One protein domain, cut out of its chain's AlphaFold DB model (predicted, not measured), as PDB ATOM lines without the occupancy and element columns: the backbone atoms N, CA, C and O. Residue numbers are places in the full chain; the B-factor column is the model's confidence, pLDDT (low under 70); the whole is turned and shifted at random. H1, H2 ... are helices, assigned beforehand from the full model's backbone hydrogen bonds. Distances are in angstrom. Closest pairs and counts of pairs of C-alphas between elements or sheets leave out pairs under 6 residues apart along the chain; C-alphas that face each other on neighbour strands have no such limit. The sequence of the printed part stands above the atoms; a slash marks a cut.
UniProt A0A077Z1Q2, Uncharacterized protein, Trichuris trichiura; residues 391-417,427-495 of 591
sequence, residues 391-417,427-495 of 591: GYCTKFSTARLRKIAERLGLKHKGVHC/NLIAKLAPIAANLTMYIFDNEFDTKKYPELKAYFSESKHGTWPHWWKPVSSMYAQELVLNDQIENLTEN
ATOM      1  N   GLY A 391     -28.129  15.790  38.401       90.40
ATOM      2  CA  GLY A 391     -27.784  17.079  37.771       90.40
ATOM      3  C   GLY A 391     -26.944  17.033  36.475       90.40
ATOM      4  O   GLY A 391     -26.837  18.046  35.793       90.40
ATOM      5  N   TYR A 392     -26.392  15.882  36.071       93.39
ATOM      6  CA  TYR A 392     -25.521  15.720  34.887       93.39
ATOM      7  C   TYR A 392     -26.272  15.627  33.545       93.39
ATOM      8  O   TYR A 392     -25.689  15.319  32.500       93.39
ATOM      9  N   CYS A 393     -27.588  15.806  33.553       94.63
ATOM     10  CA  CYS A 393     -28.412  15.584  32.377       94.63
ATOM     11  C   CYS A 393     -28.420  16.766  31.423       94.63
ATOM     12  O   CYS A 393     -28.866  17.864  31.735       94.63
ATOM     13  N   THR A 394     -28.031  16.479  30.192       97.26
ATOM     14  CA  THR A 394     -28.197  17.331  29.023       97.26
ATOM     15  C   THR A 394     -28.704  16.464  27.875       97.26
ATOM     16  O   THR A 394     -28.617  15.231  27.926       97.26
ATOM     17  N   LYS A 395     -29.194  17.081  26.794       97.25
ATOM     18  CA  LYS A 395     -29.519  16.340  25.560       97.25
ATOM     19  C   LYS A 395     -28.331  15.499  25.066       97.25
ATOM     20  O   LYS A 395     -28.534  14.412  24.540       97.25
ATOM     21  N   PHE A 396     -27.102  15.984  25.266       97.20
ATOM     22  CA  PHE A 396     -25.888  15.272  24.879       97.20
ATOM     23  C   PHE A 396     -25.593  14.068  25.787       97.20
ATOM     24  O   PHE A 396     -25.487  12.951  25.280       97.20
ATOM     25  N   SER A 397     -25.494  14.264  27.111       97.06
ATOM     26  CA  SER A 397     -25.156  13.173  28.044       97.06
ATOM     27  C   SER A 397     -26.181  12.046  28.003       97.06
ATOM     28  O   SER A 397     -25.797  10.886  27.896       97.06
ATOM     29  N   THR A 398     -27.476  12.368  27.997       97.92
ATOM     30  CA  THR A 398     -28.553  11.362  27.940       97.92
ATOM     31  C   THR A 398     -28.513  10.537  26.649       97.92
ATOM     32  O   THR A 398     -28.601   9.309  26.692       97.92
ATOM     33  N   ALA A 399     -28.306  11.175  25.491       97.91
ATOM     34  CA  ALA A 399     -28.156  10.469  24.219       97.91
ATOM     35  C   ALA A 399     -26.882   9.610  24.185       97.91
ATOM     36  O   ALA A 399     -26.897   8.491  23.668       97.91
ATOM     37  N   ARG A 400     -25.776  10.105  24.751       97.69
ATOM     38  CA  ARG A 400     -24.515   9.363  24.816       97.69
ATOM     39  C   ARG A 400     -24.613   8.141  25.727       97.69
ATOM     40  O   ARG A 400     -24.126   7.087  25.331       97.69
ATOM     41  N   LEU A 401     -25.273   8.245  26.880       98.42
ATOM     42  CA  LEU A 401     -25.490   7.116  27.793       98.42
ATOM     43  C   LEU A 401     -26.308   6.002  27.140       98.42
ATOM     44  O   LEU A 401     -25.932   4.839  27.253       98.42
ATOM     45  N   ARG A 402     -27.333   6.336  26.346       98.35
ATOM     46  CA  ARG A 402     -28.057   5.335  25.536       98.35
ATOM     47  C   ARG A 402     -27.145   4.623  24.538       98.35
ATOM     48  O   ARG A 402     -27.186   3.403  24.453       98.35
ATOM     49  N   LYS A 403     -26.275   5.364  23.839       98.02
ATOM     50  CA  LYS A 403     -25.290   4.766  22.921       98.02
ATOM     51  C   LYS A 403     -24.268   3.888  23.650       98.02
ATOM     52  O   LYS A 403     -23.812   2.904  23.081       98.02
ATOM     53  N   ILE A 404     -23.863   4.249  24.870       98.49
ATOM     54  CA  ILE A 404     -22.983   3.410  25.700       98.49
ATOM     55  C   ILE A 404     -23.716   2.126  26.094       98.49
ATOM     56  O   ILE A 404     -23.157   1.049  25.919       98.49
ATOM     57  N   ALA A 405     -24.961   2.232  26.566       98.63
ATOM     58  CA  ALA A 405     -25.784   1.080  26.916       98.63
ATOM     59  C   ALA A 405     -25.928   0.113  25.735       98.63
ATOM     60  O   ALA A 405     -25.622  -1.065  25.876       98.63
ATOM     61  N   GLU A 406     -26.286   0.627  24.556       98.35
ATOM     62  CA  GLU A 406     -26.399  -0.156  23.324       98.35
ATOM     63  C   GLU A 406     -25.084  -0.867  22.969       98.35
ATOM     64  O   GLU A 406     -25.082  -2.075  22.746       98.35
ATOM     65  N   ARG A 407     -23.946  -0.154  23.000       97.66
ATOM     66  CA  ARG A 407     -22.620  -0.749  22.735       97.66
ATOM     67  C   ARG A 407     -22.243  -1.857  23.715       97.66
ATOM     68  O   ARG A 407     -21.522  -2.771  23.332       97.66
ATOM     69  N   LEU A 408     -22.673  -1.744  24.968       98.26
ATOM     70  CA  LEU A 408     -22.385  -2.711  26.026       98.26
ATOM     71  C   LEU A 408     -23.455  -3.807  26.149       98.26
ATOM     72  O   LEU A 408     -23.332  -4.665  27.019       98.26
ATOM     73  N   GLY A 409     -24.497  -3.790  25.311       98.31
ATOM     74  CA  GLY A 409     -25.609  -4.740  25.393       98.31
ATOM     75  C   GLY A 409     -26.488  -4.569  26.640       98.31
ATOM     76  O   GLY A 409     -27.157  -5.514  27.045       98.31
ATOM     77  N   LEU A 410     -26.482  -3.383  27.255       98.57
ATOM     78  CA  LEU A 410     -27.282  -3.056  28.436       98.57
ATOM     79  C   LEU A 410     -28.663  -2.535  28.028       98.57
ATOM     80  O   LEU A 410     -28.797  -1.719  27.109       98.57
ATOM     81  N   LYS A 411     -29.706  -2.931  28.759       98.10
ATOM     82  CA  LYS A 411     -31.059  -2.402  28.559       98.10
ATOM     83  C   LYS A 411     -31.153  -0.989  29.131       98.10
ATOM     84  O   LYS A 411     -31.021  -0.790  30.332       98.10
ATOM     85  N   HIS A 412     -31.475  -0.003  28.294       98.30
ATOM     86  CA  HIS A 412     -31.755   1.360  28.752       98.30
ATOM     87  C   HIS A 412     -33.259   1.664  28.712       98.30
ATOM     88  O   HIS A 412     -33.838   1.785  27.635       98.30
ATOM     89  N   LYS A 413     -33.907   1.828  29.873       97.46
ATOM     90  CA  LYS A 413     -35.366   2.052  29.994       97.46
ATOM     91  C   LYS A 413     -35.785   3.519  29.848       97.46
ATOM     92  O   LYS A 413     -36.969   3.829  29.829       97.46
ATOM     93  N   GLY A 414     -34.814   4.418  29.710       97.22
ATOM     94  CA  GLY A 414     -35.050   5.839  29.435       97.22
ATOM     95  C   GLY A 414     -35.170   6.693  30.691       97.22
ATOM     96  O   GLY A 414     -35.437   7.884  30.568       97.22
ATOM     97  N   VAL A 415     -34.930   6.105  31.866       97.98
ATOM     98  CA  VAL A 415     -34.852   6.840  33.127       97.98
ATOM     99  C   VAL A 415     -33.480   7.480  33.214       97.98
ATOM    100  O   VAL A 415     -32.468   6.788  33.153       97.98
ATOM    101  N   HIS A 416     -33.444   8.800  33.329       97.89
ATOM    102  CA  HIS A 416     -32.200   9.561  33.319       97.89
ATOM    103  C   HIS A 416     -32.033  10.387  34.599       97.89
ATOM    104  O   HIS A 416     -32.996  10.690  35.315       97.89
ATOM    105  N   CYS A 417     -30.801  10.842  34.828       95.90
ATOM    106  CA  CYS A 417     -30.443  11.793  35.887       95.90
ATOM    107  C   CYS A 417     -30.560  11.205  37.296       95.90
ATOM    108  O   CYS A 417     -30.879  11.924  38.241       95.90
ATOM    109  N   ASN A 427     -30.137  -6.442  49.910       98.09
ATOM    110  CA  ASN A 427     -29.702  -7.436  48.924       98.09
ATOM    111  C   ASN A 427     -29.573  -6.843  47.516       98.09
ATOM    112  O   ASN A 427     -28.622  -7.152  46.792       98.09
ATOM    113  N   LEU A 428     -30.505  -5.969  47.130       98.34
ATOM    114  CA  LEU A 428     -30.487  -5.317  45.828       98.34
ATOM    115  C   LEU A 428     -29.303  -4.353  45.721       98.34
ATOM    116  O   LEU A 428     -28.515  -4.458  44.786       98.34
ATOM    117  N   ILE A 429     -29.115  -3.467  46.702       98.35
ATOM    118  CA  ILE A 429     -27.976  -2.537  46.732       98.35
ATOM    119  C   ILE A 429     -26.648  -3.306  46.716       98.35
ATOM    120  O   ILE A 429     -25.745  -2.957  45.952       98.35
ATOM    121  N   ALA A 430     -26.538  -4.388  47.490       98.04
ATOM    122  CA  ALA A 430     -25.345  -5.230  47.535       98.04
ATOM    123  C   ALA A 430     -25.053  -5.944  46.205       98.04
ATOM    124  O   ALA A 430     -23.886  -6.112  45.852       98.04
ATOM    125  N   LYS A 431     -26.091  -6.321  45.444       98.01
ATOM    126  CA  LYS A 431     -25.960  -6.872  44.085       98.01
ATOM    127  C   LYS A 431     -25.508  -5.808  43.079       98.01
ATOM    128  O   LYS A 431     -24.649  -6.085  42.246       98.01
ATOM    129  N   LEU A 432     -26.082  -4.605  43.134       98.55
ATOM    130  CA  LEU A 432     -25.839  -3.549  42.143       98.55
ATOM    131  C   LEU A 432     -24.505  -2.825  42.337       98.55
ATOM    132  O   LEU A 432     -23.861  -2.463  41.356       98.55
ATOM    133  N   ALA A 433     -24.078  -2.619  43.583       98.15
ATOM    134  CA  ALA A 433     -22.861  -1.884  43.922       98.15
ATOM    135  C   ALA A 433     -21.587  -2.372  43.193       98.15
ATOM    136  O   ALA A 433     -20.909  -1.533  42.598       98.15
ATOM    137  N   PRO A 434     -21.246  -3.678  43.156       97.74
ATOM    138  CA  PRO A 434     -20.063  -4.145  42.426       97.74
ATOM    139  C   PRO A 434     -20.189  -3.975  40.902       97.74
ATOM    140  O   PRO A 434     -19.196  -3.687  40.236       97.74
ATOM    141  N   ILE A 435     -21.400  -4.096  40.343       98.44
ATOM    142  CA  ILE A 435     -21.650  -3.863  38.911       98.44
ATOM    143  C   ILE A 435     -21.414  -2.382  38.587       98.44
ATOM    144  O   ILE A 435     -20.701  -2.058  37.638       98.44
ATOM    145  N   ALA A 436     -21.950  -1.484  39.419       98.40
ATOM    146  CA  ALA A 436     -21.756  -0.046  39.284       98.40
ATOM    147  C   ALA A 436     -20.281   0.336  39.413       98.40
ATOM    148  O   ALA A 436     -19.796   1.132  38.613       98.40
ATOM    149  N   ALA A 437     -19.548  -0.265  40.353       98.04
ATOM    150  CA  ALA A 437     -18.117  -0.039  40.505       98.04
ATOM    151  C   ALA A 437     -17.332  -0.438  39.237       98.04
ATOM    152  O   ALA A 437     -16.581   0.367  38.685       98.04
ATOM    153  N   ASN A 438     -17.560  -1.641  38.708       98.21
ATOM    154  CA  ASN A 438     -16.883  -2.105  37.495       98.21
ATOM    155  C   ASN A 438     -17.205  -1.229  36.277       98.21
ATOM    156  O   ASN A 438     -16.299  -0.814  35.550       98.21
ATOM    157  N   LEU A 439     -18.481  -0.890  36.084       98.45
ATOM    158  CA  LEU A 439     -18.900  -0.043  34.970       98.45
ATOM    159  C   LEU A 439     -18.377   1.393  35.106       98.45
ATOM    160  O   LEU A 439     -18.034   2.021  34.108       98.45
ATOM    161  N   THR A 440     -18.248   1.901  36.332       98.50
ATOM    162  CA  THR A 440     -17.642   3.208  36.617       98.50
ATOM    163  C   THR A 440     -16.196   3.272  36.133       98.50
ATOM    164  O   THR A 440     -15.825   4.237  35.463       98.50
ATOM    165  N   MET A 441     -15.386   2.258  36.458       98.31
ATOM    166  CA  MET A 441     -13.992   2.175  36.006       98.31
ATOM    167  C   MET A 441     -13.923   2.104  34.477       98.31
ATOM    168  O   MET A 441     -13.239   2.916  33.855       98.31
ATOM    169  N   TYR A 442     -14.739   1.238  33.861       98.26
ATOM    170  CA  TYR A 442     -14.831   1.137  32.402       98.26
ATOM    171  C   TYR A 442     -15.164   2.485  31.740       98.26
ATOM    172  O   TYR A 442     -14.464   2.901  30.816       98.26
ATOM    173  N   ILE A 443     -16.208   3.180  32.211       98.28
ATOM    174  CA  ILE A 443     -16.635   4.472  31.651       98.28
ATOM    175  C   ILE A 443     -15.512   5.502  31.773       98.28
ATOM    176  O   ILE A 443     -15.201   6.184  30.796       98.28
ATOM    177  N   PHE A 444     -14.877   5.599  32.942       98.15
ATOM    178  CA  PHE A 444     -13.800   6.557  33.183       98.15
ATOM    179  C   PHE A 444     -12.603   6.354  32.244       98.15
ATOM    180  O   PHE A 444     -12.039   7.336  31.744       98.15
ATOM    181  N   ASP A 445     -12.231   5.101  31.994       97.28
ATOM    182  CA  ASP A 445     -11.075   4.755  31.167       97.28
ATOM    183  C   ASP A 445     -11.365   4.871  29.668       97.28
ATOM    184  O   ASP A 445     -10.494   5.286  28.906       97.28
ATOM    185  N   ASN A 446     -12.590   4.554  29.235       97.25
ATOM    186  CA  ASN A 446     -12.872   4.316  27.818       97.25
ATOM    187  C   ASN A 446     -13.775   5.362  27.164       97.25
ATOM    188  O   ASN A 446     -13.661   5.581  25.962       97.25
ATOM    189  N   GLU A 447     -14.680   6.009  27.901       97.33
ATOM    190  CA  GLU A 447     -15.799   6.763  27.304       97.33
ATOM    191  C   GLU A 447     -15.546   8.278  27.185       97.33
ATOM    192  O   GLU A 447     -16.450   9.037  26.814       97.33
ATOM    193  N   PHE A 448     -14.306   8.710  27.445       97.14
ATOM    194  CA  PHE A 448     -13.844  10.105  27.360       97.14
ATOM    195  C   PHE A 448     -12.682  10.320  26.372       97.14
ATOM    196  O   PHE A 448     -12.139  11.419  26.301       97.14
ATOM    197  N   ASP A 449     -12.278   9.292  25.620       95.08
ATOM    198  CA  ASP A 449     -11.207   9.415  24.627       95.08
ATOM    199  C   ASP A 449     -11.685  10.195  23.386       95.08
ATOM    200  O   ASP A 449     -12.509   9.713  22.611       95.08
ATOM    201  N   THR A 450     -11.142  11.398  23.177       95.85
ATOM    202  CA  THR A 450     -11.475  12.281  22.045       95.85
ATOM    203  C   THR A 450     -10.900  11.816  20.704       95.85
ATOM    204  O   THR A 450     -11.322  12.312  19.657       95.85
ATOM    205  N   LYS A 451      -9.947  10.873  20.700       95.28
ATOM    206  CA  LYS A 451      -9.472  10.208  19.477       95.28
ATOM    207  C   LYS A 451     -10.475   9.154  19.026       95.28
ATOM    208  O   LYS A 451     -10.830   9.120  17.852       95.28
ATOM    209  N   LYS A 452     -10.959   8.341  19.969       96.04
ATOM    210  CA  LYS A 452     -11.997   7.326  19.735       96.04
ATOM    211  C   LYS A 452     -13.367   7.949  19.449       96.04
ATOM    212  O   LYS A 452     -14.118   7.414  18.640       96.04
ATOM    213  N   TYR A 453     -13.672   9.079  20.086       96.08
ATOM    214  CA  TYR A 453     -14.942   9.803  19.977       96.08
ATOM    215  C   TYR A 453     -14.703  11.276  19.598       96.08
ATOM    216  O   TYR A 453     -14.684  12.149  20.475       96.08
ATOM    217  N   PRO A 454     -14.493  11.586  18.304       95.93
ATOM    218  CA  PRO A 454     -14.188  12.942  17.843       95.93
ATOM    219  C   PRO A 454     -15.246  13.991  18.205       95.93
ATOM    220  O   PRO A 454     -14.907  15.164  18.365       95.93
ATOM    221  N   GLU A 455     -16.506  13.588  18.385       95.25
ATOM    222  CA  GLU A 455     -17.600  14.462  18.817       95.25
ATOM    223  C   GLU A 455     -17.387  15.048  20.221       95.25
ATOM    224  O   GLU A 455     -17.995  16.059  20.563       95.25
ATOM    225  N   LEU A 456     -16.507  14.449  21.034       96.66
ATOM    226  CA  LEU A 456     -16.184  14.944  22.370       96.66
ATOM    227  C   LEU A 456     -15.244  16.149  22.368       96.66
ATOM    228  O   LEU A 456     -15.168  16.836  23.382       96.66
ATOM    229  N   LYS A 457     -14.534  16.429  21.267       95.97
ATOM    230  CA  LYS A 457     -13.490  17.471  21.226       95.97
ATOM    231  C   LYS A 457     -13.980  18.831  21.734       95.97
ATOM    232  O   LYS A 457     -13.249  19.492  22.463       95.97
ATOM    233  N   ALA A 458     -15.219  19.207  21.411       95.28
ATOM    234  CA  ALA A 458     -15.813  20.475  21.836       95.28
ATOM    235  C   ALA A 458     -15.965  20.606  23.363       95.28
ATOM    236  O   ALA A 458     -15.889  21.710  23.884       95.28
ATOM    237  N   TYR A 459     -16.140  19.495  24.085       95.68
ATOM    238  CA  TYR A 459     -16.278  19.500  25.545       95.68
ATOM    239  C   TYR A 459     -14.932  19.435  26.274       95.68
ATOM    240  O   TYR A 459     -14.883  19.589  27.484       95.68
ATOM    241  N   PHE A 460     -13.832  19.179  25.564       96.20
ATOM    242  CA  PHE A 460     -12.499  18.996  26.151       96.20
ATOM    243  C   PHE A 460     -11.520  20.123  25.792       96.20
ATOM    244  O   PHE A 460     -10.335  20.022  26.104       96.20
ATOM    245  N   SER A 461     -11.994  21.192  25.146       92.68
ATOM    246  CA  SER A 461     -11.175  22.346  24.753       92.68
ATOM    247  C   SER A 461     -10.623  23.115  25.957       92.68
ATOM    248  O   SER A 461      -9.452  23.478  25.965       92.68
ATOM    249  N   GLU A 462     -11.452  23.335  26.979       91.99
ATOM    250  CA  GLU A 462     -11.104  24.134  28.165       91.99
ATOM    251  C   GLU A 462     -10.591  23.286  29.334       91.99
ATOM    252  O   GLU A 462      -9.946  23.788  30.253       91.99
ATOM    253  N   SER A 463     -10.881  21.984  29.327       94.38
ATOM    254  CA  SER A 463     -10.555  21.094  30.434       94.38
ATOM    255  C   SER A 463     -10.328  19.668  29.958       94.38
ATOM    256  O   SER A 463     -11.171  19.064  29.295       94.38
ATOM    257  N   LYS A 464      -9.232  19.060  30.428       93.32
ATOM    258  CA  LYS A 464      -8.955  17.622  30.254       93.32
ATOM    259  C   LYS A 464     -10.003  16.709  30.908       93.32
ATOM    260  O   LYS A 464      -9.955  15.494  30.736       93.32
ATOM    261  N   HIS A 465     -10.897  17.277  31.716       94.77
ATOM    262  CA  HIS A 465     -11.977  16.573  32.394       94.77
ATOM    263  C   HIS A 465     -13.320  16.681  31.660       94.77
ATOM    264  O   HIS A 465     -14.268  16.018  32.072       94.77
ATOM    265  N   GLY A 466     -13.405  17.462  30.584       95.62
ATOM    266  CA  GLY A 466     -14.650  17.716  29.867       95.62
ATOM    267  C   GLY A 466     -15.350  19.001  30.327       95.62
ATOM    268  O   GLY A 466     -14.769  19.805  31.053       95.62
ATOM    269  N   THR A 467     -16.627  19.167  29.976       95.54
ATOM    270  CA  THR A 467     -17.457  20.316  30.389       95.54
ATOM    271  C   THR A 467     -18.645  19.828  31.207       95.54
ATOM    272  O   THR A 467     -19.423  18.989  30.745       95.54
ATOM    273  N   TRP A 468     -18.822  20.368  32.413       93.12
ATOM    274  CA  TRP A 468     -20.032  20.163  33.212       93.12
ATOM    275  C   TRP A 468     -21.190  21.042  32.697       93.12
ATOM    276  O   TRP A 468     -20.943  22.204  32.381       93.12
ATOM    277  N   PRO A 469     -22.448  20.553  32.633       93.48
ATOM    278  CA  PRO A 469     -22.922  19.186  32.900       93.48
ATOM    279  C   PRO A 469     -22.942  18.272  31.654       93.48
ATOM    280  O   PRO A 469     -23.528  17.195  31.689       93.48
ATOM    281  N   HIS A 470     -22.339  18.681  30.534       94.35
ATOM    282  CA  HIS A 470     -22.456  17.988  29.246       94.35
ATOM    283  C   HIS A 470     -21.802  16.604  29.194       94.35
ATOM    284  O   HIS A 470     -22.474  15.625  28.881       94.35
ATOM    285  N   TRP A 471     -20.497  16.511  29.446       96.16
ATOM    286  CA  TRP A 471     -19.772  15.239  29.485       96.16
ATOM    287  C   TRP A 471     -18.550  15.397  30.377       96.16
ATOM    288  O   TRP A 471     -17.484  15.818  29.935       96.16
ATOM    289  N   TRP A 472     -18.744  15.130  31.665       96.62
ATOM    290  CA  TRP A 472     -17.809  15.494  32.721       96.62
ATOM    291  C   TRP A 472     -17.204  14.241  33.351       96.62
ATOM    292  O   TRP A 472     -17.865  13.475  34.050       96.62
ATOM    293  N   LYS A 473     -15.914  14.024  33.104       97.15
ATOM    294  CA  LYS A 473     -15.176  12.827  33.519       97.15
ATOM    295  C   LYS A 473     -15.260  12.529  35.027       97.15
ATOM    296  O   LYS A 473     -15.447  11.363  35.384       97.15
ATOM    297  N   PRO A 474     -15.196  13.520  35.937       94.76
ATOM    298  CA  PRO A 474     -15.287  13.279  37.377       94.76
ATOM    299  C   PRO A 474     -16.618  12.708  37.896       94.76
ATOM    300  O   PRO A 474     -16.640  12.246  39.037       94.76
ATOM    301  N   VAL A 475     -17.696  12.673  37.098       95.39
ATOM    302  CA  VAL A 475     -18.986  12.042  37.470       95.39
ATOM    303  C   VAL A 475     -19.223  10.694  36.779       95.39
ATOM    304  O   VAL A 475     -20.359  10.242  36.659       95.39
ATOM    305  N   SER A 476     -18.149  10.016  36.358       97.93
ATOM    306  CA  SER A 476     -18.219   8.672  35.757       97.93
ATOM    307  C   SER A 476     -19.018   7.668  36.597       97.93
ATOM    308  O   SER A 476     -19.701   6.816  36.033       97.93
ATOM    309  N   SER A 477     -18.985   7.787  37.931       96.57
ATOM    310  CA  SER A 477     -19.806   6.954  38.817       96.57
ATOM    311  C   SER A 477     -21.302   7.153  38.596       96.57
ATOM    312  O   SER A 477     -22.039   6.178  38.527       96.57
ATOM    313  N   MET A 478     -21.759   8.389  38.412       97.31
ATOM    314  CA  MET A 478     -23.176   8.705  38.213       97.31
ATOM    315  C   MET A 478     -23.680   8.190  36.860       97.31
ATOM    316  O   MET A 478     -24.780   7.650  36.761       97.31
ATOM    317  N   TYR A 479     -22.836   8.270  35.828       98.50
ATOM    318  CA  TYR A 479     -23.107   7.655  34.528       98.50
ATOM    319  C   TYR A 479     -23.270   6.138  34.639       98.50
ATOM    320  O   TYR A 479     -24.247   5.585  34.142       98.50
ATOM    321  N   ALA A 480     -22.347   5.458  35.322       98.46
ATOM    322  CA  ALA A 480     -22.433   4.015  35.527       98.46
ATOM    323  C   ALA A 480     -23.673   3.613  36.331       98.46
ATOM    324  O   ALA A 480     -24.328   2.629  36.001       98.46
ATOM    325  N   GLN A 481     -24.014   4.381  37.362       98.11
ATOM    326  CA  GLN A 481     -25.200   4.152  38.179       98.11
ATOM    327  C   GLN A 481     -26.485   4.197  37.352       98.11
ATOM    328  O   GLN A 481     -27.296   3.283  37.469       98.11
ATOM    329  N   GLU A 482     -26.644   5.199  36.482       98.35
ATOM    330  CA  GLU A 482     -27.799   5.282  35.583       98.35
ATOM    331  C   GLU A 482     -27.924   4.030  34.720       98.35
ATOM    332  O   GLU A 482     -29.003   3.440  34.636       98.35
ATOM    333  N   LEU A 483     -26.816   3.601  34.111       98.76
ATOM    334  CA  LEU A 483     -26.800   2.427  33.246       98.76
ATOM    335  C   LEU A 483     -27.131   1.149  34.021       98.76
ATOM    336  O   LEU A 483     -27.971   0.371  33.575       98.76
ATOM    337  N   VAL A 484     -26.536   0.954  35.200       98.61
ATOM    338  CA  VAL A 484     -26.796  -0.219  36.047       98.61
ATOM    339  C   VAL A 484     -28.247  -0.268  36.503       98.61
ATOM    340  O   VAL A 484     -28.862  -1.329  36.445       98.61
ATOM    341  N   LEU A 485     -28.817   0.857  36.934       98.58
ATOM    342  CA  LEU A 485     -30.215   0.904  37.354       98.58
ATOM    343  C   LEU A 485     -31.142   0.596  36.181       98.58
ATOM    344  O   LEU A 485     -32.046  -0.231  36.311       98.58
ATOM    345  N   ASN A 486     -30.912   1.236  35.031       98.63
ATOM    346  CA  ASN A 486     -31.724   1.015  33.839       98.63
ATOM    347  C   ASN A 486     -31.657  -0.429  33.353       98.63
ATOM    348  O   ASN A 486     -32.666  -0.927  32.865       98.63
ATOM    349  N   ASP A 487     -30.517  -1.092  33.492       98.57
ATOM    350  CA  ASP A 487     -30.332  -2.464  33.044       98.57
ATOM    351  C   ASP A 487     -30.946  -3.463  34.035       98.57
ATOM    352  O   ASP A 487     -31.831  -4.248  33.684       98.57
ATOM    353  N   GLN A 488     -30.565  -3.353  35.309       98.22
ATOM    354  CA  GLN A 488     -30.787  -4.384  36.324       98.22
ATOM    355  C   GLN A 488     -32.129  -4.281  37.063       98.22
ATOM    356  O   GLN A 488     -32.570  -5.272  37.645       98.22
ATOM    357  N   ILE A 489     -32.789  -3.117  37.068       97.79
ATOM    358  CA  ILE A 489     -34.095  -2.946  37.723       97.79
ATOM    359  C   ILE A 489     -35.208  -3.156  36.701       97.79
ATOM    360  O   ILE A 489     -35.389  -2.338  35.800       97.79
ATOM    361  N   GLU A 490     -35.964  -4.245  36.830       94.18
ATOM    362  CA  GLU A 490     -37.000  -4.641  35.864       94.18
ATOM    363  C   GLU A 490     -38.058  -3.548  35.635       94.18
ATOM    364  O   GLU A 490     -38.295  -3.164  34.491       94.18
ATOM    365  N   ASN A 491     -38.603  -2.975  36.713       93.18
ATOM    366  CA  ASN A 491     -39.658  -1.956  36.672       93.18
ATOM    367  C   ASN A 491     -39.134  -0.545  36.991       93.18
ATOM    368  O   ASN A 491     -39.767   0.204  37.736       93.18
ATOM    369  N   LEU A 492     -37.954  -0.177  36.476       97.69
ATOM    370  CA  LEU A 492     -37.424   1.174  36.679       97.69
ATOM    371  C   LEU A 492     -38.267   2.207  35.924       97.69
ATOM    372  O   LEU A 492     -38.432   2.116  34.708       97.69
ATOM    373  N   THR A 493     -38.735   3.223  36.642       97.00
ATOM    374  CA  THR A 493     -39.497   4.353  36.098       97.00
ATOM    375  C   THR A 493     -39.000   5.670  36.694       97.00
ATOM    376  O   THR A 493     -38.250   5.680  37.670       97.00
ATOM    377  N   GLU A 494     -39.467   6.804  36.165       96.05
ATOM    378  CA  GLU A 494     -39.200   8.120  36.770       96.05
ATOM    379  C   GLU A 494     -39.693   8.215  38.227       96.05
ATOM    380  O   GLU A 494     -39.128   8.968  39.014       96.05
ATOM    381  N   ASN A 495     -40.664   7.389  38.644       96.29
ATOM    382  CA  ASN A 495     -41.130   7.350  40.034       96.29
ATOM    383  C   ASN A 495     -40.065   6.851  41.022       96.29
ATOM    384  O   ASN A 495     -40.186   7.136  42.218       96.29
TER     385      ASN A 495
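Overview. This is residues 391 to 417 and 427 to 495 of the 591 residues of an uncharacterized protein of Trichuris trichiura (UniProt A0A077Z1Q2). H4 runs through the middle, with long H2 packed on one side and H1 on another; short H3 and looping residues 460 to 472 head one end. The printed part, 96 residues with four named helices, H1 to H4 in order, is all helix. It is compact, radius of gyration of the C-alphas 13.2 A, and spans 42 by 23 by 23 A.

Arrangement. H1, residues 395 to 407, only just touches H4, residues 473 to 488, with 3 pairs of C-alphas within 8 A, the closest Ala 405 and Leu 483. H2, residues 427 to 446, touches H4 at a steep tilt of 46 degrees, opposite ways; their closest C-alphas, Thr 440 and Ser 477, are 4.9 A apart. H3, residues 454 to 459, touches no helix. Every O i to N i+4 pair is within hydrogen-bond range in H1, 14 of 16 in H2, 10 of 12 in H4, 0 of 2 in H3, against 2 of 3 O i to N i+3 pairs there.

Along the chain. H2 is 29.4 A long, H4 23.4 A. C-alpha 395 is at (-29.519, 16.340, 25.560), C-alpha 488 at (-30.787, -4.384, 36.324).

Size, cuts and confidence. Residues 418 to 426 are cut out; C-alphas 417 and 427 are 23.2 A apart. The link H3 to H4 is long. No printed residue is under 70 in pLDDT.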